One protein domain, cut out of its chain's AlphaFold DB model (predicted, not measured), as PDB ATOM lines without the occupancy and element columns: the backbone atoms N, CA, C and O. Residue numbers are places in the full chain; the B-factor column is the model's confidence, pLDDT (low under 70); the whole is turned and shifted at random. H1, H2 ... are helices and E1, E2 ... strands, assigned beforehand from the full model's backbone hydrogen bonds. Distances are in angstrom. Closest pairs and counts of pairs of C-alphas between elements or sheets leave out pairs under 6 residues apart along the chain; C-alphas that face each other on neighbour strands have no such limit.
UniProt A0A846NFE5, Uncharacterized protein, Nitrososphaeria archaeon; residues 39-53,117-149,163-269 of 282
ATOM      1  N   GLY A  39     -28.591 -13.161  34.307       58.44
ATOM      2  CA  GLY A  39     -27.197 -12.728  34.303       58.44
ATOM      3  C   GLY A  39     -26.310 -13.818  33.705       58.44
ATOM      4  O   GLY A  39     -26.632 -15.001  33.797       58.44
ATOM      5  N   THR A  40     -25.218 -13.415  33.076       71.75
ATOM      6  CA  THR A  40     -24.207 -14.326  32.553       71.75
ATOM      7  C   THR A  40     -23.185 -14.643  33.645       71.75
ATOM      8  O   THR A  40     -22.876 -13.801  34.501       71.75
ATOM      9  N   VAL A  41     -22.724 -15.893  33.651       77.75
ATOM     10  CA  VAL A  41     -21.512 -16.319  34.353       77.75
ATOM     11  C   VAL A  41     -20.358 -16.013  33.410       77.75
ATOM     12  O   VAL A  41     -20.340 -16.529  32.298       77.75
ATOM     13  N   GLU A  42     -19.454 -15.136  33.832       86.81
ATOM     14  CA  GLU A  42     -18.306 -14.701  33.033       86.81
ATOM     15  C   GLU A  42     -17.095 -14.595  33.958       86.81
ATOM     16  O   GLU A  42     -17.121 -13.844  34.939       86.81
ATOM     17  N   VAL A  43     -16.052 -15.364  33.651       88.50
ATOM     18  CA  VAL A  43     -14.760 -15.331  34.337       88.50
ATOM     19  C   VAL A  43     -13.666 -15.021  33.321       88.50
ATOM     20  O   VAL A  43     -13.746 -15.468  32.182       88.50
ATOM     21  N   ASP A  44     -12.677 -14.238  33.734       91.69
ATOM     22  CA  ASP A  44     -11.564 -13.784  32.890       91.69
ATOM     23  C   ASP A  44     -10.246 -13.924  33.657       91.69
ATOM     24  O   ASP A  44     -10.196 -13.656  34.866       91.69
ATOM     25  N   ILE A  45      -9.178 -14.326  32.966       91.38
ATOM     26  CA  ILE A  45      -7.824 -14.344  33.517       91.38
ATOM     27  C   ILE A  45      -7.201 -12.966  33.294       91.38
ATOM     28  O   ILE A  45      -6.667 -12.639  32.237       91.38
ATOM     29  N   VAL A  46      -7.233 -12.134  34.330       92.50
ATOM     30  CA  VAL A  46      -6.801 -10.731  34.219       92.50
ATOM     31  C   VAL A  46      -5.282 -10.605  34.222       92.50
ATOM     32  O   VAL A  46      -4.721  -9.670  33.650       92.50
ATOM     33  N   ARG A  47      -4.604 -11.516  34.921       92.19
ATOM     34  CA  ARG A  47      -3.155 -11.482  35.081       92.19
ATOM     35  C   ARG A  47      -2.624 -12.868  35.379       92.19
ATOM     36  O   ARG A  47      -3.283 -13.648  36.055       92.19
ATOM     37  N   TRP A  48      -1.397 -13.132  34.970       92.50
ATOM     38  CA  TRP A  48      -0.661 -14.320  35.366       92.50
ATOM     39  C   TRP A  48       0.816 -13.990  35.592       92.50
ATOM     40  O   TRP A  48       1.279 -12.898  35.247       92.50
ATOM     41  N   HIS A  49       1.532 -14.893  36.253       89.62
ATOM     42  CA  HIS A  49       2.950 -14.757  36.565       89.62
ATOM     43  C   HIS A  49       3.585 -16.129  36.802       89.62
ATOM     44  O   HIS A  49       2.949 -17.002  37.387       89.62
ATOM     45  N   ILE A  50       4.841 -16.310  36.392       88.88
ATOM     46  CA  ILE A  50       5.651 -17.465  36.793       88.88
ATOM     47  C   ILE A  50       6.593 -17.010  37.901       88.88
ATOM     48  O   ILE A  50       7.453 -16.161  37.686       88.88
ATOM     49  N   ASP A  51       6.411 -17.577  39.086       87.25
ATOM     50  CA  ASP A  51       7.249 -17.300  40.251       87.25
ATOM     51  C   ASP A  51       8.564 -18.078  40.204       87.25
ATOM     52  O   ASP A  51       9.601 -17.578  40.633       87.25
ATOM     53  N   GLU A  52       8.515 -19.314  39.709       90.44
ATOM     54  CA  GLU A  52       9.658 -20.219  39.685       90.44
ATOM     55  C   GLU A  52       9.575 -21.117  38.455       90.44
ATOM     56  O   GLU A  52       8.538 -21.718  38.176       90.44
ATOM     57  N   ILE A  53      10.682 -21.232  37.735       90.31
ATOM     58  CA  ILE A  53      10.869 -22.240  36.701       90.31
ATOM     59  C   ILE A  53      12.346 -22.610  36.647       90.31
ATOM     60  O   ILE A  53      13.213 -21.736  36.710       90.31
ATOM     61  N   LYS A 117       1.162 -18.522  38.865       91.31
ATOM     62  CA  LYS A 117       0.049 -17.824  39.502       91.31
ATOM     63  C   LYS A 117      -0.845 -17.205  38.441       91.31
ATOM     64  O   LYS A 117      -0.343 -16.585  37.508       91.31
ATOM     65  N   MET A 118      -2.158 -17.273  38.638       92.44
ATOM     66  CA  MET A 118      -3.140 -16.553  37.828       92.44
ATOM     67  C   MET A 118      -4.191 -15.860  38.683       92.44
ATOM     68  O   MET A 118      -4.653 -16.388  39.690       92.44
ATOM     69  N   LEU A 119      -4.582 -14.665  38.257       93.56
ATOM     70  CA  LEU A 119      -5.660 -13.893  38.843       93.56
ATOM     71  C   LEU A 119      -6.919 -14.056  38.001       93.56
ATOM     72  O   LEU A 119      -6.982 -13.584  36.864       93.56
ATOM     73  N   ILE A 120      -7.928 -14.679  38.590       93.62
ATOM     74  CA  ILE A 120      -9.212 -14.960  37.958       93.62
ATOM     75  C   ILE A 120     -10.217 -13.938  38.468       93.62
ATOM     76  O   ILE A 120     -10.342 -13.743  39.673       93.62
ATOM     77  N   HIS A 121     -10.940 -13.269  37.579       93.94
ATOM     78  CA  HIS A 121     -11.928 -12.249  37.925       93.94
ATOM     79  C   HIS A 121     -13.327 -12.683  37.500       93.94
ATOM     80  O   HIS A 121     -13.558 -12.984  36.332       93.94
ATOM     81  N   ASN A 122     -14.281 -12.648  38.432       93.12
ATOM     82  CA  ASN A 122     -15.696 -12.781  38.108       93.12
ATOM     83  C   ASN A 122     -16.242 -11.453  37.561       93.12
ATOM     84  O   ASN A 122     -16.714 -10.594  38.310       93.12
ATOM     85  N   LYS A 123     -16.190 -11.304  36.239       90.88
ATOM     86  CA  LYS A 123     -16.771 -10.174  35.499       90.88
ATOM     87  C   LYS A 123     -18.297 -10.280  35.383       90.88
ATOM     88  O   LYS A 123     -18.979  -9.284  35.121       90.88
ATOM     89  N   GLY A 124     -18.833 -11.482  35.589       87.50
ATOM     90  CA  GLY A 124     -20.253 -11.780  35.535       87.50
ATOM     91  C   GLY A 124     -21.073 -11.027  36.582       87.50
ATOM     92  O   GLY A 124     -20.586 -10.478  37.570       87.50
ATOM     93  N   ARG A 125     -22.393 -11.018  36.376       86.94
ATOM     94  CA  ARG A 125     -23.348 -10.386  37.314       86.94
ATOM     95  C   ARG A 125     -23.798 -11.313  38.433       86.94
ATOM     96  O   ARG A 125     -24.569 -10.901  39.299       86.94
ATOM     97  N   LEU A 126     -23.387 -12.569  38.364       87.81
ATOM     98  CA  LEU A 126     -23.801 -13.630  39.260       87.81
ATOM     99  C   LEU A 126     -22.593 -14.133  40.025       87.81
ATOM    100  O   LEU A 126     -21.484 -14.138  39.500       87.81
ATOM    101  N   SER A 127     -22.817 -14.569  41.258       89.69
ATOM    102  CA  SER A 127     -21.770 -15.259  41.993       89.69
ATOM    103  C   SER A 127     -21.445 -16.585  41.314       89.69
ATOM    104  O   SER A 127     -22.346 -17.309  40.873       89.69
ATOM    105  N   VAL A 128     -20.162 -16.910  41.265       89.94
ATOM    106  CA  VAL A 128     -19.657 -18.185  40.758       89.94
ATOM    107  C   VAL A 128     -18.962 -18.920  41.888       89.94
ATOM    108  O   VAL A 128     -18.409 -18.295  42.788       89.94
ATOM    109  N   GLN A 129     -19.014 -20.240  41.865       89.25
ATOM    110  CA  GLN A 129     -18.228 -21.095  42.740       89.25
ATOM    111  C   GLN A 129     -17.222 -21.830  41.864       89.25
ATOM    112  O   GLN A 129     -17.631 -22.405  40.850       89.25
ATOM    113  N   SER A 130     -15.940 -21.807  42.233       86.38
ATOM    114  CA  SER A 130     -14.969 -22.692  41.593       86.38
ATOM    115  C   SER A 130     -15.372 -24.136  41.880       86.38
ATOM    116  O   SER A 130     -15.685 -24.511  43.015       86.38
ATOM    117  N   ASP A 131     -15.488 -24.912  40.814       82.69
ATOM    118  CA  ASP A 131     -15.824 -26.321  40.874       82.69
ATOM    119  C   ASP A 131     -14.558 -27.160  41.056       82.69
ATOM    120  O   ASP A 131     -13.443 -26.646  41.148       82.69
ATOM    121  N   ILE A 132     -14.746 -28.470  41.119       75.19
ATOM    122  CA  ILE A 132     -13.653 -29.429  41.074       75.19
ATOM    123  C   ILE A 132     -12.843 -29.182  39.796       75.19
ATOM    124  O   ILE A 132     -13.391 -29.071  38.703       75.19
ATOM    125  N   HIS A 133     -11.525 -29.085  39.946       78.25
ATOM    126  CA  HIS A 133     -10.626 -28.995  38.810       78.25
ATOM    127  C   HIS A 133     -10.507 -30.356  38.124       78.25
ATOM    128  O   HIS A 133     -10.304 -31.376  38.795       78.25
ATOM    129  N   HIS A 134     -10.583 -30.365  36.797       74.75
ATOM    130  CA  HIS A 134     -10.417 -31.581  36.010       74.75
ATOM    131  C   HIS A 134      -9.032 -31.605  35.378       74.75
ATOM    132  O   HIS A 134      -8.517 -30.585  34.917       74.75
ATOM    133  N   TRP A 135      -8.430 -32.788  35.372       74.94
ATOM    134  CA  TRP A 135      -7.146 -33.034  34.740       74.94
ATOM    135  C   TRP A 135      -7.341 -33.928  33.540       74.94
ATOM    136  O   TRP A 135      -8.055 -34.926  33.603       74.94
ATOM    137  N   ASN A 136      -6.642 -33.590  32.472       75.38
ATOM    138  CA  ASN A 136      -6.488 -34.447  31.326       75.38
ATOM    139  C   ASN A 136      -4.999 -34.626  31.050       75.38
ATOM    140  O   ASN A 136      -4.263 -33.661  30.834       75.38
ATOM    141  N   TRP A 137      -4.571 -35.879  31.093       75.44
ATOM    142  CA  TRP A 137      -3.206 -36.281  30.821       75.44
ATOM    143  C   TRP A 137      -3.181 -37.143  29.570       75.44
ATOM    144  O   TRP A 137      -3.884 -38.153  29.498       75.44
ATOM    145  N   ILE A 138      -2.339 -36.762  28.615       76.94
ATOM    146  CA  ILE A 138      -2.107 -37.535  27.400       76.94
ATOM    147  C   ILE A 138      -0.611 -37.799  27.244       76.94
ATOM    148  O   ILE A 138       0.218 -36.918  27.479       76.94
ATOM    149  N   GLY A 139      -0.289 -39.025  26.840       74.94
ATOM    150  CA  GLY A 139       1.064 -39.553  26.721       74.94
ATOM    151  C   GLY A 139       1.418 -40.520  27.852       74.94
ATOM    152  O   GLY A 139       0.565 -40.845  28.692       74.94
ATOM    153  N   PRO A 140       2.672 -40.991  27.915       78.00
ATOM    154  CA  PRO A 140       3.804 -40.673  27.028       78.00
ATOM    155  C   PRO A 140       3.588 -41.039  25.558       78.00
ATOM    156  O   PRO A 140       3.075 -42.114  25.269       78.00
ATOM    157  N   GLU A 141       4.043 -40.178  24.649       81.44
ATOM    158  CA  GLU A 141       4.075 -40.434  23.203       81.44
ATOM    159  C   GLU A 141       5.519 -40.394  22.670       81.44
ATOM    160  O   GLU A 141       6.281 -39.488  23.006       81.44
ATOM    161  N   ASP A 142       5.895 -41.351  21.814       80.88
ATOM    162  CA  ASP A 142       7.233 -41.422  21.185       80.88
ATOM    163  C   ASP A 142       7.493 -40.268  20.197       80.88
ATOM    164  O   ASP A 142       8.633 -39.905  19.899       80.88
ATOM    165  N   THR A 143       6.426 -39.705  19.637       82.00
ATOM    166  CA  THR A 143       6.465 -38.624  18.646       82.00
ATOM    167  C   THR A 143       5.561 -37.499  19.096       82.00
ATOM    168  O   THR A 143       4.462 -37.797  19.555       82.00
ATOM    169  N   ASP A 144       5.975 -36.241  18.900       79.62
ATOM    170  CA  ASP A 144       5.110 -35.079  19.127       79.62
ATOM    171  C   ASP A 144       3.834 -35.251  18.291       79.62
ATOM    172  O   ASP A 144       3.898 -35.232  17.055       79.62
ATOM    173  N   PRO A 145       2.675 -35.472  18.927       70.19
ATOM    174  CA  PRO A 145       1.455 -35.766  18.198       70.19
ATOM    175  C   PRO A 145       0.796 -34.507  17.614       70.19
ATOM    176  O   PRO A 145      -0.362 -34.578  17.210       70.19
ATOM    177  N   CYS A 146       1.514 -33.377  17.507       68.62
ATOM    178  CA  CYS A 146       1.015 -32.111  16.969       68.62
ATOM    179  C   CYS A 146      -0.325 -31.749  17.619       68.62
ATOM    180  O   CYS A 146      -1.377 -31.760  16.970       68.62
ATOM    181  N   TRP A 147      -0.295 -31.481  18.926       67.12
ATOM    182  CA  TRP A 147      -1.499 -31.184  19.693       67.12
ATOM    183  C   TRP A 147      -2.234 -29.978  19.106       67.12
ATOM    184  O   TRP A 147      -1.785 -28.838  19.210       67.12
ATOM    185  N   LEU A 148      -3.404 -30.213  18.512       59.25
ATOM    186  CA  LEU A 148      -4.306 -29.119  18.193       59.25
ATOM    187  C   LEU A 148      -4.893 -28.582  19.503       59.25
ATOM    188  O   LEU A 148      -5.455 -29.321  20.317       59.25
ATOM    189  N   ILE A 149      -4.763 -27.267  19.659       54.97
ATOM    190  CA  ILE A 149      -5.248 -26.443  20.772       54.97
ATOM    191  C   ILE A 149      -6.717 -26.748  21.136       54.97
ATOM    192  O   ILE A 149      -7.077 -26.748  22.304       54.97
ATOM    193  N   THR A 163       0.354 -41.140  36.266       76.94
ATOM    194  CA  THR A 163       1.003 -42.296  36.885       76.94
ATOM    195  C   THR A 163       1.695 -43.118  35.816       76.94
ATOM    196  O   THR A 163       1.100 -43.480  34.803       76.94
ATOM    197  N   TYR A 164       2.963 -43.424  36.054       78.56
ATOM    198  CA  TYR A 164       3.668 -44.452  35.310       78.56
ATOM    199  C   TYR A 164       3.286 -45.816  35.887       78.56
ATOM    200  O   TYR A 164       3.266 -45.984  37.110       78.56
ATOM    201  N   VAL A 165       2.976 -46.776  35.016       81.19
ATOM    202  CA  VAL A 165       2.738 -48.171  35.400       81.19
ATOM    203  C   VAL A 165       3.902 -48.997  34.882       81.19
ATOM    204  O   VAL A 165       4.113 -49.061  33.672       81.19
ATOM    205  N   ASP A 166       4.648 -49.620  35.787       80.56
ATOM    206  CA  ASP A 166       5.738 -50.513  35.415       80.56
ATOM    207  C   ASP A 166       5.171 -51.722  34.642       80.56
ATOM    208  O   ASP A 166       4.281 -52.407  35.155       80.56
ATOM    209  N   PRO A 167       5.624 -51.994  33.406       81.50
ATOM    210  CA  PRO A 167       5.081 -53.084  32.600       81.50
ATOM    211  C   PRO A 167       5.459 -54.477  33.127       81.50
ATOM    212  O   PRO A 167       4.735 -55.438  32.854       81.50
ATOM    213  N   ASP A 168       6.558 -54.598  33.875       85.06
ATOM    214  CA  ASP A 168       7.053 -55.861  34.417       85.06
ATOM    215  C   ASP A 168       6.396 -56.189  35.765       85.06
ATOM    216  O   ASP A 168       6.052 -57.348  36.021       85.06
ATOM    217  N   THR A 169       6.208 -55.187  36.632       87.25
ATOM    218  CA  THR A 169       5.656 -55.393  37.986       87.25
ATOM    219  C   THR A 169       4.186 -55.004  38.128       87.25
ATOM    220  O   THR A 169       3.493 -55.536  38.997       87.25
ATOM    221  N   GLY A 170       3.683 -54.108  37.275       86.69
ATOM    222  CA  GLY A 170       2.357 -53.499  37.400       86.69
ATOM    223  C   GLY A 170       2.261 -52.418  38.485       86.69
ATOM    224  O   GLY A 170       1.157 -51.937  38.760       86.69
ATOM    225  N   ASP A 171       3.380 -52.046  39.114       84.25
ATOM    226  CA  ASP A 171       3.416 -51.023  40.158       84.25
ATOM    227  C   ASP A 171       3.160 -49.625  39.579       84.25
ATOM    228  O   ASP A 171       3.529 -49.321  38.445       84.25
ATOM    229  N   ARG A 172       2.510 -48.765  40.372       82.38
ATOM    230  CA  ARG A 172       2.131 -47.404  39.976       82.38
ATOM    231  C   ARG A 172       2.996 -46.368  40.676       82.38
ATOM    232  O   ARG A 172       3.135 -46.411  41.896       82.38
ATOM    233  N   TYR A 173       3.483 -45.402  39.909       82.00
ATOM    234  CA  TYR A 173       4.353 -44.336  40.393       82.00
ATOM    235  C   TYR A 173       3.848 -42.973  39.939       82.00
ATOM    236  O   TYR A 173       3.627 -42.753  38.751       82.00
ATOM    237  N   GLU A 174       3.683 -42.052  40.884       83.38
ATOM    238  CA  GLU A 174       3.339 -40.658  40.600       83.38
ATOM    239  C   GLU A 174       4.563 -39.940  40.019       83.38
ATOM    240  O   GLU A 174       5.592 -39.768  40.681       83.38
ATOM    241  N   ILE A 175       4.463 -39.532  38.755       83.31
ATOM    242  CA  ILE A 175       5.553 -38.832  38.056       83.31
ATOM    243  C   ILE A 175       5.518 -37.318  38.289       83.31
ATOM    244  O   ILE A 175       6.508 -36.634  38.030       83.31
ATOM    245  N   LEU A 176       4.401 -36.811  38.810       85.06
ATOM    246  CA  LEU A 176       4.118 -35.395  38.966       85.06
ATOM    247  C   LEU A 176       3.637 -35.121  40.394       85.06
ATOM    248  O   LEU A 176       2.623 -35.663  40.823       85.06
ATOM    249  N   ASP A 177       4.379 -34.286  41.115       87.12
ATOM    250  CA  ASP A 177       3.933 -33.656  42.354       87.12
ATOM    251  C   ASP A 177       3.229 -32.343  42.002       87.12
ATOM    252  O   ASP A 177       3.747 -31.508  41.250       87.12
ATOM    253  N   TYR A 178       2.015 -32.188  42.517       86.00
ATOM    254  CA  TYR A 178       1.156 -31.053  42.247       86.00
ATOM    255  C   TYR A 178       0.635 -30.459  43.543       86.00
ATOM    256  O   TYR A 178       0.055 -31.152  44.379       86.00
ATOM    257  N   SER A 179       0.748 -29.141  43.660       86.06
ATOM    258  CA  SER A 179       0.072 -28.397  44.714       86.06
ATOM    259  C   SER A 179      -0.635 -27.183  44.141       86.06
ATOM    260  O   SER A 179      -0.067 -26.457  43.325       86.06
ATOM    261  N   GLU A 180      -1.845 -26.933  44.623       85.50
ATOM    262  CA  GLU A 180      -2.618 -25.734  44.328       85.50
ATOM    263  C   GLU A 180      -2.992 -25.001  45.605       85.50
ATOM    264  O   GLU A 180      -3.100 -25.597  46.676       85.50
ATOM    265  N   ALA A 181      -3.204 -23.699  45.482       85.25
ATOM    266  CA  ALA A 181      -3.791 -22.882  46.524       85.25
ATOM    267  C   ALA A 181      -4.608 -21.756  45.894       85.25
ATOM    268  O   ALA A 181      -4.194 -21.150  44.904       85.25
ATOM    269  N   LEU A 182      -5.758 -21.477  46.499       86.25
ATOM    270  CA  LEU A 182      -6.617 -20.353  46.165       86.25
ATOM    271  C   LEU A 182      -6.483 -19.290  47.256       86.25
ATOM    272  O   LEU A 182      -6.487 -19.622  48.444       86.25
ATOM    273  N   TYR A 183      -6.375 -18.026  46.857       86.62
ATOM    274  CA  TYR A 183      -6.301 -16.895  47.775       86.62
ATOM    275  C   TYR A 183      -7.335 -15.833  47.446       86.62
ATOM    276  O   TYR A 183      -7.407 -15.343  46.314       86.62
ATOM    277  N   ASP A 184      -8.083 -15.445  48.472       87.81
ATOM    278  CA  ASP A 184      -8.980 -14.302  48.431       87.81
ATOM    279  C   ASP A 184      -8.205 -12.984  48.554       87.81
ATOM    280  O   ASP A 184      -7.058 -12.936  49.008       87.81
ATOM    281  N   HIS A 185      -8.852 -11.894  48.149       88.44
ATOM    282  CA  HIS A 185      -8.330 -10.551  48.370       88.44
ATOM    283  C   HIS A 185      -8.325 -10.209  49.869       88.44
ATOM    284  O   HIS A 185      -9.306 -10.432  50.580       88.44
ATOM    285  N   ASP A 186      -7.241  -9.606  50.342       87.00
ATOM    286  CA  ASP A 186      -7.114  -9.104  51.702       87.00
ATOM    287  C   ASP A 186      -7.774  -7.728  51.856       87.00
ATOM    288  O   ASP A 186      -7.128  -6.674  51.844       87.00
ATOM    289  N   ASP A 187      -9.090  -7.758  52.055       83.81
ATOM    290  CA  ASP A 187      -9.898  -6.575  52.359       83.81
ATOM    291  C   ASP A 187      -9.527  -5.930  53.711       83.81
ATOM    292  O   ASP A 187      -9.893  -4.783  53.967       83.81
ATOM    293  N   THR A 188      -8.814  -6.644  54.596       85.06
ATOM    294  CA  THR A 188      -8.484  -6.140  55.938       85.06
ATOM    295  C   THR A 188      -7.358  -5.117  55.874       85.06
ATOM    296  O   THR A 188      -7.476  -4.049  56.476       85.06
ATOM    297  N   ASN A 189      -6.281  -5.418  55.142       85.88
ATOM    298  CA  ASN A 189      -5.162  -4.480  54.995       85.88
ATOM    299  C   ASN A 189      -5.273  -3.588  53.761       85.88
ATOM    300  O   ASN A 189      -4.612  -2.551  53.714       85.88
ATOM    301  N   ASN A 190      -6.125  -3.942  52.795       88.69
ATOM    302  CA  ASN A 190      -6.320  -3.170  51.569       88.69
ATOM    303  C   ASN A 190      -7.792  -2.750  51.370       88.69
ATOM    304  O   ASN A 190      -8.345  -2.979  50.290       88.69
ATOM    305  N   PRO A 191      -8.442  -2.100  52.362       90.25
ATOM    306  CA  PRO A 191      -9.869  -1.760  52.293       90.25
ATOM    307  C   PRO A 191     -10.203  -0.748  51.188       90.25
ATOM    308  O   PRO A 191     -11.349  -0.659  50.753       90.25
ATOM    309  N   ASP A 192      -9.204   0.008  50.729       92.25
ATOM    310  CA  ASP A 192      -9.347   1.010  49.674       92.25
ATOM    311  C   ASP A 192      -9.080   0.440  48.261       92.25
ATOM    312  O   ASP A 192      -9.132   1.200  47.289       92.25
ATOM    313  N   CYS A 193      -8.787  -0.867  48.100       89.69
ATOM    314  CA  CYS A 193      -8.610  -1.434  46.755       89.69
ATOM    315  C   CYS A 193      -9.944  -1.425  46.000       89.69
ATOM    316  O   CYS A 193     -10.942  -1.991  46.443       89.69
ATOM    317  N   VAL A 194      -9.960  -0.790  44.828       91.06
ATOM    318  CA  VAL A 194     -11.142  -0.739  43.963       91.06
ATOM    319  C   VAL A 194     -11.276  -2.072  43.216       91.06
ATOM    320  O   VAL A 194     -10.340  -2.449  42.509       91.06
ATOM    321  N   PRO A 195     -12.418  -2.778  43.311       87.75
ATOM    322  CA  PRO A 195     -12.636  -4.000  42.544       87.75
ATOM    323  C   PRO A 195     -12.751  -3.737  41.025       87.75
ATOM    324  O   PRO A 195     -13.364  -2.738  40.633       87.75
ATOM    325  N   PRO A 196     -12.251  -4.638  40.159       89.12
ATOM    326  CA  PRO A 196     -11.429  -5.795  40.506       89.12
ATOM    327  C   PRO A 196     -10.004  -5.380  40.882       89.12
ATOM    328  O   PRO A 196      -9.362  -4.601  40.177       89.12
ATOM    329  N   CYS A 197      -9.495  -5.930  41.983       90.75
ATOM    330  CA  CYS A 197      -8.135  -5.651  42.418       90.75
ATOM    331  C   CYS A 197      -7.156  -6.495  41.588       90.75
ATOM    332  O   CYS A 197      -7.260  -7.712  41.572       90.75
ATOM    333  N   THR A 198      -6.210  -5.873  40.880       90.94
ATOM    334  CA  THR A 198      -5.262  -6.575  39.979       90.94
ATOM    335  C   THR A 198      -3.848  -6.715  40.547       90.94
ATOM    336  O   THR A 198      -2.923  -7.189  39.872       90.94
ATOM    337  N   ASN A 199      -3.657  -6.280  41.795       91.31
ATOM    338  CA  ASN A 199      -2.380  -6.362  42.484       91.31
ATOM    339  C   ASN A 199      -2.244  -7.706  43.211       91.31
ATOM    340  O   ASN A 199      -2.948  -7.937  44.189       91.31
ATOM    341  N   PHE A 200      -1.314  -8.559  42.769       89.19
ATOM    342  CA  PHE A 200      -1.057  -9.863  43.391       89.19
ATOM    343  C   PHE A 200      -0.706  -9.769  44.876       89.19
ATOM    344  O   PHE A 200      -1.098 -10.648  45.640       89.19
ATOM    345  N   ASP A 201      -0.031  -8.701  45.303       88.56
ATOM    346  CA  ASP A 201       0.398  -8.546  46.696       88.56
ATOM    347  C   ASP A 201      -0.785  -8.475  47.670       88.56
ATOM    348  O   ASP A 201      -0.654  -8.842  48.835       88.56
ATOM    349  N   HIS A 202      -1.963  -8.065  47.191       90.69
ATOM    350  CA  HIS A 202      -3.166  -7.979  48.017       90.69
ATOM    351  C   HIS A 202      -3.837  -9.341  48.243       90.69
ATOM    352  O   HIS A 202      -4.778  -9.427  49.019       90.69
ATOM    353  N   TYR A 203      -3.381 -10.401  47.577       86.69
ATOM    354  CA  TYR A 203      -3.911 -11.761  47.723       86.69
ATOM    355  C   TYR A 203      -2.990 -12.656  48.556       86.69
ATOM    356  O   TYR A 203      -3.349 -13.764  48.927       86.69
ATOM    357  N   LEU A 204      -1.770 -12.202  48.848       70.12
ATOM    358  CA  LEU A 204      -0.714 -13.028  49.439       70.12
ATOM    359  C   LEU A 204      -0.580 -12.830  50.961       70.12
ATOM    360  O   LEU A 204       0.512 -13.007  51.508       70.12
ATOM    361  N   TYR A 205      -1.659 -12.446  51.650       59.34
ATOM    362  CA  TYR A 205      -1.591 -12.024  53.051       59.34
ATOM    363  C   TYR A 205      -1.959 -13.109  54.078       59.34
ATOM    364  O   TYR A 205      -2.851 -13.928  53.874       59.34
ATOM    365  N   TYR A 206      -1.287 -13.040  55.233       56.25
ATOM    366  CA  TYR A 206      -1.504 -13.872  56.417       56.25
ATOM    367  C   TYR A 206      -1.929 -13.008  57.591       56.25
ATOM    368  O   TYR A 206      -1.173 -12.111  57.969       56.25
ATOM    369  N   PRO A 207      -3.032 -13.328  58.274       46.41
ATOM    370  CA  PRO A 207      -3.398 -12.652  59.514       46.41
ATOM    371  C   PRO A 207      -2.333 -12.727  60.629       46.41
ATOM    372  O   PRO A 207      -2.374 -11.899  61.535       46.41
ATOM    373  N   ASP A 208      -1.395 -13.687  60.593       49.22
ATOM    374  CA  ASP A 208      -0.488 -14.004  61.712       49.22
ATOM    375  C   ASP A 208       1.021 -13.799  61.453       49.22
ATOM    376  O   ASP A 208       1.823 -13.915  62.381       49.22
ATOM    377  N   GLY A 209       1.431 -13.452  60.227       50.25
ATOM    378  CA  GLY A 209       2.834 -13.183  59.891       50.25
ATOM    379  C   GLY A 209       3.776 -14.398  59.927       50.25
ATOM    380  O   GLY A 209       4.994 -14.204  59.883       50.25
ATOM    381  N   THR A 210       3.268 -15.637  59.980       44.97
ATOM    382  CA  THR A 210       4.107 -16.849  59.971       44.97
ATOM    383  C   THR A 210       3.835 -17.757  58.769       44.97
ATOM    384  O   THR A 210       2.724 -18.206  58.544       44.97
ATOM    385  N   SER A 211       4.903 -17.999  58.001       46.88
ATOM    386  CA  SER A 211       5.122 -18.972  56.910       46.88
ATOM    387  C   SER A 211       3.938 -19.755  56.308       46.88
ATOM    388  O   SER A 211       3.428 -20.671  56.943       46.88
ATOM    389  N   ARG A 212       3.757 -19.531  54.993       50.22
ATOM    390  CA  ARG A 212       3.060 -20.315  53.948       50.22
ATOM    391  C   ARG A 212       1.578 -20.611  54.188       50.22
ATOM    392  O   ARG A 212       1.207 -21.104  55.245       50.22
ATOM    393  N   PRO A 213       0.706 -20.284  53.223       44.66
ATOM    394  CA  PRO A 213      -0.717 -20.239  53.471       44.66
ATOM    395  C   PRO A 213      -1.143 -21.684  53.546       44.66
ATOM    396  O   PRO A 213      -0.785 -22.494  52.687       44.66
ATOM    397  N   THR A 214      -1.824 -22.037  54.629       44.19
ATOM    398  CA  THR A 214      -2.476 -23.334  54.717       44.19
ATOM    399  C   THR A 214      -3.336 -23.437  53.469       44.19
ATOM    400  O   THR A 214      -4.171 -22.559  53.266       44.19
ATOM    401  N   VAL A 215      -3.041 -24.417  52.610       48.19
ATOM    402  CA  VAL A 215      -3.736 -24.676  51.344       48.19
ATOM    403  C   VAL A 215      -5.221 -24.395  51.551       48.19
ATOM    404  O   VAL A 215      -5.869 -25.077  52.349       48.19
ATOM    405  N   GLY A 216      -5.702 -23.306  50.942       53.00
ATOM    406  CA  GLY A 216      -7.091 -22.883  51.055       53.00
ATOM    407  C   GLY A 216      -8.018 -23.968  50.517       53.00
ATOM    408  O   GLY A 216      -7.578 -24.891  49.830       53.00
ATOM    409  N   GLU A 217      -9.304 -23.874  50.845       57.69
ATOM    410  CA  GLU A 217     -10.319 -24.760  50.274       57.69
ATOM    411  C   GLU A 217     -10.162 -24.820  48.741       57.69
ATOM    412  O   GLU A 217      -9.952 -23.797  48.095       57.69
ATOM    413  N   THR A 218     -10.285 -26.007  48.135       65.88
ATOM    414  CA  THR A 218     -10.226 -26.179  46.665       65.88
ATOM    415  C   THR A 218     -11.432 -25.558  45.950       65.88
ATOM    416  O   THR A 218     -11.576 -25.668  44.736       65.88
ATOM    417  N   THR A 219     -12.339 -24.938  46.704       76.62
ATOM    418  CA  THR A 219     -13.537 -24.272  46.209       76.62
ATOM    419  C   THR A 219     -13.637 -22.879  46.816       76.62
ATOM    420  O   THR A 219     -13.616 -22.752  48.035       76.62
ATOM    421  N   ALA A 220     -13.822 -21.853  45.990       85.06
ATOM    422  CA  ALA A 220     -14.036 -20.472  46.410       85.06
ATOM    423  C   ALA A 220     -15.306 -19.910  45.759       85.06
ATOM    424  O   ALA A 220     -15.641 -20.255  44.626       85.06
ATOM    425  N   ILE A 221     -16.029 -19.039  46.470       88.38
ATOM    426  CA  ILE A 221     -17.215 -18.353  45.938       88.38
ATOM    427  C   ILE A 221     -16.839 -16.912  45.611       88.38
ATOM    428  O   ILE A 221     -16.591 -16.111  46.509       88.38
ATOM    429  N   LEU A 222     -16.888 -16.561  44.331       88.69
ATOM    430  CA  LEU A 222     -16.592 -15.222  43.840       88.69
ATOM    431  C   LEU A 222     -17.884 -14.468  43.586       88.69
ATOM    432  O   LEU A 222     -18.686 -14.850  42.731       88.69
ATOM    433  N   LYS A 223     -18.089 -13.362  44.300       90.62
ATOM    434  CA  LYS A 223     -19.170 -12.415  44.002       90.62
ATOM    435  C   LYS A 223     -18.844 -11.628  42.722       90.62
ATOM    436  O   LYS A 223     -17.687 -11.604  42.300       90.62
ATOM    437  N   PRO A 224     -19.837 -10.952  42.120       90.88
ATOM    438  CA  PRO A 224     -19.590 -10.047  41.004       90.88
ATOM    439  C   PRO A 224     -18.484  -9.036  41.324       90.88
ATOM    440  O   PRO A 224     -18.477  -8.449  42.410       90.88
ATOM    441  N   CYS A 225     -17.581  -8.836  40.369       89.06
ATOM    442  CA  CYS A 225     -16.400  -7.976  40.456       89.06
ATOM    443  C   CYS A 225     -15.318  -8.410  41.463       89.06
ATOM    444  O   CYS A 225     -14.381  -7.648  41.699       89.06
ATOM    445  N   GLN A 226     -15.424  -9.595  42.075       91.25
ATOM    446  CA  GLN A 226     -14.350 -10.146  42.905       91.25
ATOM    447  C   GLN A 226     -13.363 -10.953  42.067       91.25
ATOM    448  O   GLN A 226     -13.729 -11.564  41.060       91.25
ATOM    449  N   SER A 227     -12.117 -10.982  42.528       93.12
ATOM    450  CA  SER A 227     -11.060 -11.785  41.927       93.12
ATOM    451  C   SER A 227     -10.476 -12.765  42.936       93.12
ATOM    452  O   SER A 227     -10.588 -12.553  44.142       93.12
ATOM    453  N   LEU A 228      -9.853 -13.813  42.415       91.88
ATOM    454  CA  LEU A 228      -9.231 -14.918  43.129       91.88
ATOM    455  C   LEU A 228      -7.831 -15.124  42.575       91.88
ATOM    456  O   LEU A 228      -7.661 -15.166  41.356       91.88
ATOM    457  N   LEU A 229      -6.839 -15.288  43.441       92.50
ATOM    458  CA  LEU A 229      -5.510 -15.701  43.012       92.50
ATOM    459  C   LEU A 229      -5.396 -17.220  43.128       92.50
ATOM    460  O   LEU A 229      -5.421 -17.763  44.228       92.50
ATOM    461  N   LEU A 230      -5.232 -17.895  41.997       90.50
ATOM    462  CA  LEU A 230      -4.837 -19.294  41.937       90.50
ATOM    463  C   LEU A 230      -3.313 -19.371  41.839       90.50
ATOM    464  O   LEU A 230      -2.698 -18.713  41.006       90.50
ATOM    465  N   SER A 231      -2.707 -20.183  42.694       90.44
ATOM    466  CA  SER A 231      -1.286 -20.514  42.675       90.44
ATOM    467  C   SER A 231      -1.130 -22.007  42.469       90.44
ATOM    468  O   SER A 231      -1.671 -22.792  43.240       90.44
ATOM    469  N   GLU A 232      -0.329 -22.390  41.489       89.44
ATOM    470  CA  GLU A 232      -0.109 -23.774  41.095       89.44
ATOM    471  C   GLU A 232       1.378 -24.068  41.057       89.44
ATOM    472  O   GLU A 232       2.166 -23.293  40.520       89.44
ATOM    473  N   ARG A 233       1.766 -25.207  41.614       90.56
ATOM    474  CA  ARG A 233       3.127 -25.712  41.527       90.56
ATOM    475  C   ARG A 233       3.094 -27.122  40.977       90.56
ATOM    476  O   ARG A 233       2.456 -27.991  41.561       90.56
ATOM    477  N   ILE A 234       3.805 -27.318  39.879       89.62
ATOM    478  CA  ILE A 234       3.991 -28.592  39.199       89.62
ATOM    479  C   ILE A 234       5.463 -28.958  39.342       89.62
ATOM    480  O   ILE A 234       6.328 -28.144  39.034       89.62
ATOM    481  N   THR A 235       5.757 -30.161  39.822       89.75
ATOM    482  CA  THR A 235       7.121 -30.689  39.925       89.75
ATOM    483  C   THR A 235       7.164 -32.089  39.329       89.75
ATOM    484  O   THR A 235       6.467 -32.986  39.787       89.75
ATOM    485  N   PHE A 236       8.000 -32.303  38.319       86.12
ATOM    486  CA  PHE A 236       8.294 -33.634  37.805       86.12
ATOM    487  C   PHE A 236       9.283 -34.320  38.738       86.12
ATOM    488  O   PHE A 236      10.395 -33.837  38.958       86.12
ATOM    489  N   ASN A 237       8.891 -35.460  39.294       82.75
ATOM    490  CA  ASN A 237       9.698 -36.158  40.283       82.75
ATOM    491  C   ASN A 237      11.016 -36.648  39.660       82.75
ATOM    492  O   ASN A 237      11.031 -37.366  38.664       82.75
ATOM    493  N   ALA A 238      12.147 -36.265  40.265       64.00
ATOM    494  CA  ALA A 238      13.477 -36.499  39.694       64.00
ATOM    495  C   ALA A 238      13.924 -37.978  39.687       64.00
ATOM    496  O   ALA A 238      14.843 -38.360  38.958       64.00
ATOM    497  N   GLN A 239      13.322 -38.797  40.551       65.00
ATOM    498  CA  GLN A 239      13.748 -40.165  40.859       65.00
ATOM    499  C   GLN A 239      12.581 -40.994  41.449       65.00
ATOM    500  O   GLN A 239      12.708 -41.457  42.586       65.00
ATOM    501  N   PRO A 240      11.421 -41.187  40.792       57.31
ATOM    502  CA  PRO A 240      10.524 -42.232  41.264       57.31
ATOM    503  C   PRO A 240      11.264 -43.570  41.071       57.31
ATOM    504  O   PRO A 240      11.659 -43.872  39.944       57.31
ATOM    505  N   PRO A 241      11.557 -44.350  42.132       57.41
ATOM    506  CA  PRO A 241      11.958 -45.737  41.930       57.41
ATOM    507  C   PRO A 241      10.838 -46.437  41.147       57.41
ATOM    508  O   PRO A 241       9.685 -46.121  41.419       57.41
ATOM    509  N   PRO A 242      11.128 -47.386  40.243       64.75
ATOM    510  CA  PRO A 242      12.430 -47.956  39.889       64.75
ATOM    511  C   PRO A 242      13.313 -47.084  38.978       64.75
ATOM    512  O   PRO A 242      12.871 -46.169  38.288       64.75
ATOM    513  N   VAL A 243      14.609 -47.422  38.967       65.00
ATOM    514  CA  VAL A 243      15.617 -46.861  38.053       65.00
ATOM    515  C   VAL A 243      15.155 -47.098  36.609       65.00
ATOM    516  O   VAL A 243      15.069 -48.247  36.189       65.00
ATOM    517  N   GLY A 244      14.836 -46.028  35.876       67.88
ATOM    518  CA  GLY A 244      14.388 -46.090  34.475       67.88
ATOM    519  C   GLY A 244      13.205 -45.174  34.144       67.88
ATOM    520  O   GLY A 244      13.104 -44.704  33.017       67.88
ATOM    521  N   ILE A 245      12.362 -44.817  35.122       70.31
ATOM    522  CA  ILE A 245      11.215 -43.917  34.873       70.31
ATOM    523  C   ILE A 245      11.684 -42.533  34.417       70.31
ATOM    524  O   ILE A 245      11.102 -41.948  33.510       70.31
ATOM    525  N   GLY A 246      12.763 -42.014  35.010       70.00
ATOM    526  CA  GLY A 246      13.332 -40.731  34.596       70.00
ATOM    527  C   GLY A 246      13.776 -40.728  33.131       70.00
ATOM    528  O   GLY A 246      13.524 -39.756  32.430       70.00
ATOM    529  N   GLU A 247      14.372 -41.824  32.651       74.19
ATOM    530  CA  GLU A 247      14.786 -41.973  31.246       74.19
ATOM    531  C   GLU A 247      13.574 -42.091  30.319       74.19
ATOM    532  O   GLU A 247      13.563 -41.523  29.227       74.19
ATOM    533  N   TYR A 248      12.527 -42.780  30.782       73.56
ATOM    534  CA  TYR A 248      11.267 -42.888  30.064       73.56
ATOM    535  C   TYR A 248      10.616 -41.513  29.888       73.56
ATOM    536  O   TYR A 248      10.312 -41.117  28.769       73.56
ATOM    537  N   VAL A 249      10.494 -40.729  30.960       74.00
ATOM    538  CA  VAL A 249       9.887 -39.390  30.895       74.00
ATOM    539  C   VAL A 249      10.736 -38.405  30.081       74.00
ATOM    540  O   VAL A 249      10.192 -37.528  29.430       74.00
ATOM    541  N   GLN A 250      12.056 -38.563  30.024       75.50
ATOM    542  CA  GLN A 250      12.911 -37.683  29.213       75.50
ATOM    543  C   GLN A 250      12.752 -37.862  27.697       75.50
ATOM    544  O   GLN A 250      13.089 -36.952  26.944       75.50
ATOM    545  N   CYS A 251      12.308 -39.035  27.239       78.12
ATOM    546  CA  CYS A 251      12.297 -39.378  25.813       78.12
ATOM    547  C   CYS A 251      10.921 -39.256  25.148       78.12
ATOM    548  O   CYS A 251      10.809 -39.568  23.966       78.12
ATOM    549  N   HIS A 252       9.887 -38.848  25.888       82.00
ATOM    550  CA  HIS A 252       8.509 -38.856  25.402       82.00
ATOM    551  C   HIS A 252       7.839 -37.496  25.562       82.00
ATOM    552  O   HIS A 252       8.213 -36.677  26.399       82.00
ATOM    553  N   TRP A 253       6.801 -37.295  24.760       80.06
ATOM    554  CA  TRP A 253       5.944 -36.122  24.801       80.06
ATOM    555  C   TRP A 253       4.760 -36.364  25.725       80.06
ATOM    556  O   TRP A 253       4.168 -37.447  25.740       80.06
ATOM    557  N   PHE A 254       4.388 -35.322  26.464       81.12
ATOM    558  CA  PHE A 254       3.236 -35.338  27.354       81.12
ATOM    559  C   PHE A 254       2.428 -34.068  27.184       81.12
ATOM    560  O   PHE A 254       2.978 -32.990  26.963       81.12
ATOM    561  N   ARG A 255       1.116 -34.190  27.358       81.12
ATOM    562  CA  ARG A 255       0.206 -33.057  27.466       81.12
ATOM    563  C   ARG A 255      -0.512 -33.134  28.797       81.12
ATOM    564  O   ARG A 255      -1.206 -34.107  29.081       81.12
ATOM    565  N   LEU A 256      -0.366 -32.073  29.579       79.44
ATOM    566  CA  LEU A 256      -1.124 -31.852  30.795       79.44
ATOM    567  C   LEU A 256      -2.083 -30.692  30.539       79.44
ATOM    568  O   LEU A 256      -1.653 -29.561  30.336       79.44
ATOM    569  N   ALA A 257      -3.376 -30.981  30.523       78.75
ATOM    570  CA  ALA A 257      -4.417 -29.973  30.455       78.75
ATOM    571  C   ALA A 257      -5.176 -29.956  31.781       78.75
ATOM    572  O   ALA A 257      -5.571 -31.003  32.297       78.75
ATOM    573  N   LYS A 258      -5.378 -28.759  32.327       81.56
ATOM    574  CA  LYS A 258      -6.178 -28.540  33.526       81.56
ATOM    575  C   LYS A 258      -7.359 -27.650  33.174       81.56
ATOM    576  O   LYS A 258      -7.177 -26.599  32.567       81.56
ATOM    577  N   GLU A 259      -8.552 -28.068  33.565       81.75
ATOM    578  CA  GLU A 259      -9.760 -27.259  33.464       81.75
ATOM    579  C   GLU A 259     -10.122 -26.704  34.843       81.75
ATOM    580  O   GLU A 259     -10.270 -27.447  35.820       81.75
ATOM    581  N   LEU A 260     -10.275 -25.382  34.914       82.81
ATOM    582  CA  LEU A 260     -10.785 -24.682  36.087       82.81
ATOM    583  C   LEU A 260     -12.286 -24.464  35.903       82.81
ATOM    584  O   LEU A 260     -12.719 -23.494  35.281       82.81
ATOM    585  N   GLY A 261     -13.083 -25.391  36.429       82.31
ATOM    586  CA  GLY A 261     -14.534 -25.291  36.361       82.31
ATOM    587  C   GLY A 261     -15.056 -24.140  37.221       82.31
ATOM    588  O   GLY A 261     -14.642 -23.967  38.365       82.31
ATOM    589  N   PHE A 262     -16.018 -23.377  36.705       84.44
ATOM    590  CA  PHE A 262     -16.805 -22.429  37.494       84.44
ATOM    591  C   PHE A 262     -18.284 -22.674  37.242       84.44
ATOM    592  O   PHE A 262     -18.750 -22.648  36.103       84.44
ATOM    593  N   LYS A 263     -19.049 -22.867  38.314       86.94
ATOM    594  CA  LYS A 263     -20.505 -23.011  38.238       86.94
ATOM    595  C   LYS A 263     -21.206 -21.822  38.861       86.94
ATOM    596  O   LYS A 263     -20.712 -21.199  39.800       86.94
ATOM    597  N   GLN A 264     -22.400 -21.523  38.359       86.44
ATOM    598  CA  GLN A 264     -23.254 -20.522  38.981       86.44
ATOM    599  C   GLN A 264     -23.564 -20.938  40.421       86.44
ATOM    600  O   GLN A 264     -24.096 -22.021  40.667       86.44
ATOM    601  N   TYR A 265     -23.286 -20.044  41.363       83.25
ATOM    602  CA  TYR A 265     -23.568 -20.282  42.765       83.25
ATOM    603  C   TYR A 265     -24.850 -19.568  43.186       83.25
ATOM    604  O   TYR A 265     -24.905 -18.341  43.279       83.25
ATOM    605  N   ILE A 266     -25.897 -20.354  43.432       80.00
ATOM    606  CA  ILE A 266     -27.198 -19.873  43.903       80.00
ATOM    607  C   ILE A 266     -27.411 -20.438  45.311       80.00
ATOM    608  O   ILE A 266     -27.940 -21.533  45.465       80.00
ATOM    609  N   LEU A 267     -26.980 -19.719  46.349       67.62
ATOM    610  CA  LEU A 267     -27.411 -20.037  47.716       67.62
ATOM    611  C   LEU A 267     -28.855 -19.592  47.948       67.62
ATOM    612  O   LEU A 267     -29.309 -18.624  47.337       67.62
ATOM    613  N   ASP A 268     -29.499 -20.209  48.945       51.00
ATOM    614  CA  ASP A 268     -30.786 -19.856  49.577       51.00
ATOM    615  C   ASP A 268     -30.853 -18.425  50.170       51.00
ATOM    616  O   ASP A 268     -31.684 -18.119  51.027       51.00
ATOM    617  N   GLN A 269     -29.978 -17.515  49.744       48.56
ATOM    618  CA  GLN A 269     -30.091 -16.096  50.038       48.56
ATOM    619  C   GLN A 269     -31.351 -15.577  49.326       48.56
ATOM    620  O   GLN A 269     -31.430 -15.649  48.096       48.56
TER     621      GLN A 269
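This is residues 39 to 53, 117 to 149 and 163 to 269 of the 282 residues of an uncharacterized protein of Nitrososphaeria archaeon (UniProt A0A846NFE5). The model is a loose, partly formed sandwich: a long, twisted sheet, E1 - E2 - E8 - E7, with the two-strand ribbon E4 and E9 over one face, partly face to face with it, and H1 on the other face. The small pair E3 and E10 lies at one end; H2 and the hairpin E5 and E6 lie at the other. The printed part has 155 residues with two named helices and ten named strands, in the order E1 E2 E3 E4 E5 E6 E7 H1 E8 H2 E9 E10; the neighbour strands are antiparallel. The class is mostly strand, though under half of the residues are in named elements. The whole is loose, with a radius of gyration of the C-alphas of 19.3 A and spans of 59 by 39 by 29 A.

Find C-alpha 43 at (-14.760, -15.331, 34.337); from there E1 runs 26.6 A to residue 53, bending by 57 degrees at residue 46. In the same sheet look for E2, residues 117 to 122, E8, residues 227 to 236, 29.5 A, and E7, residues 176 to 183, 23.0 A. E4 is residues 134 to 141, 21.3 A, and E9 residues 253 to 259, 20.0 A. Shorter are E3, 128 to 130, E5, 163 to 165, E6, 172 to 174, H1, 200 to 203, and H2, 245 to 250. E10, 262 to 264, ends at (-23.254, -20.522, 38.981).

Start at the edge strand E1: N 46 and O 119 of E2 are 2.9 A apart. Next, N 118 of E2 and O 230 of E8 are 2.8 A apart, and N 179 of the edge strand E7 and O 233 of E8 2.9 A. H1 is on this sheet at a height of 8.6 A; its C-alpha 203 and that of Leu 229 are the closest to E8, 6.3 A. E4 pairs with E9, N 136 to O 257 at 2.8 A; E8 and E9 are apart. E9 runs on into E10 at 20 degrees, where N 129 of E3 and O 263 are 2.8 A apart. In the hairpin E5 and E6, N 164 and O 173 are 2.9 A apart; E6 runs on into E7 at 44 degrees. H2 is not on the four-strand sheet; every O i to N i+4 pair in it is within hydrogen-bond range, while H1 is too short for one.

The C-alphas of Asp 168 and Asp 192, the two farthest apart, are 61.1 A apart. Look for two cuts: 12.0 A from C-alpha 53 to 117 and 23.5 A from 149 to 163. The links E7 to H1 and H1 to E8 are long. Mean pLDDT of the printed part is 79.6; 29 residues are under 70, among them 205 to 218 and 238 to 244.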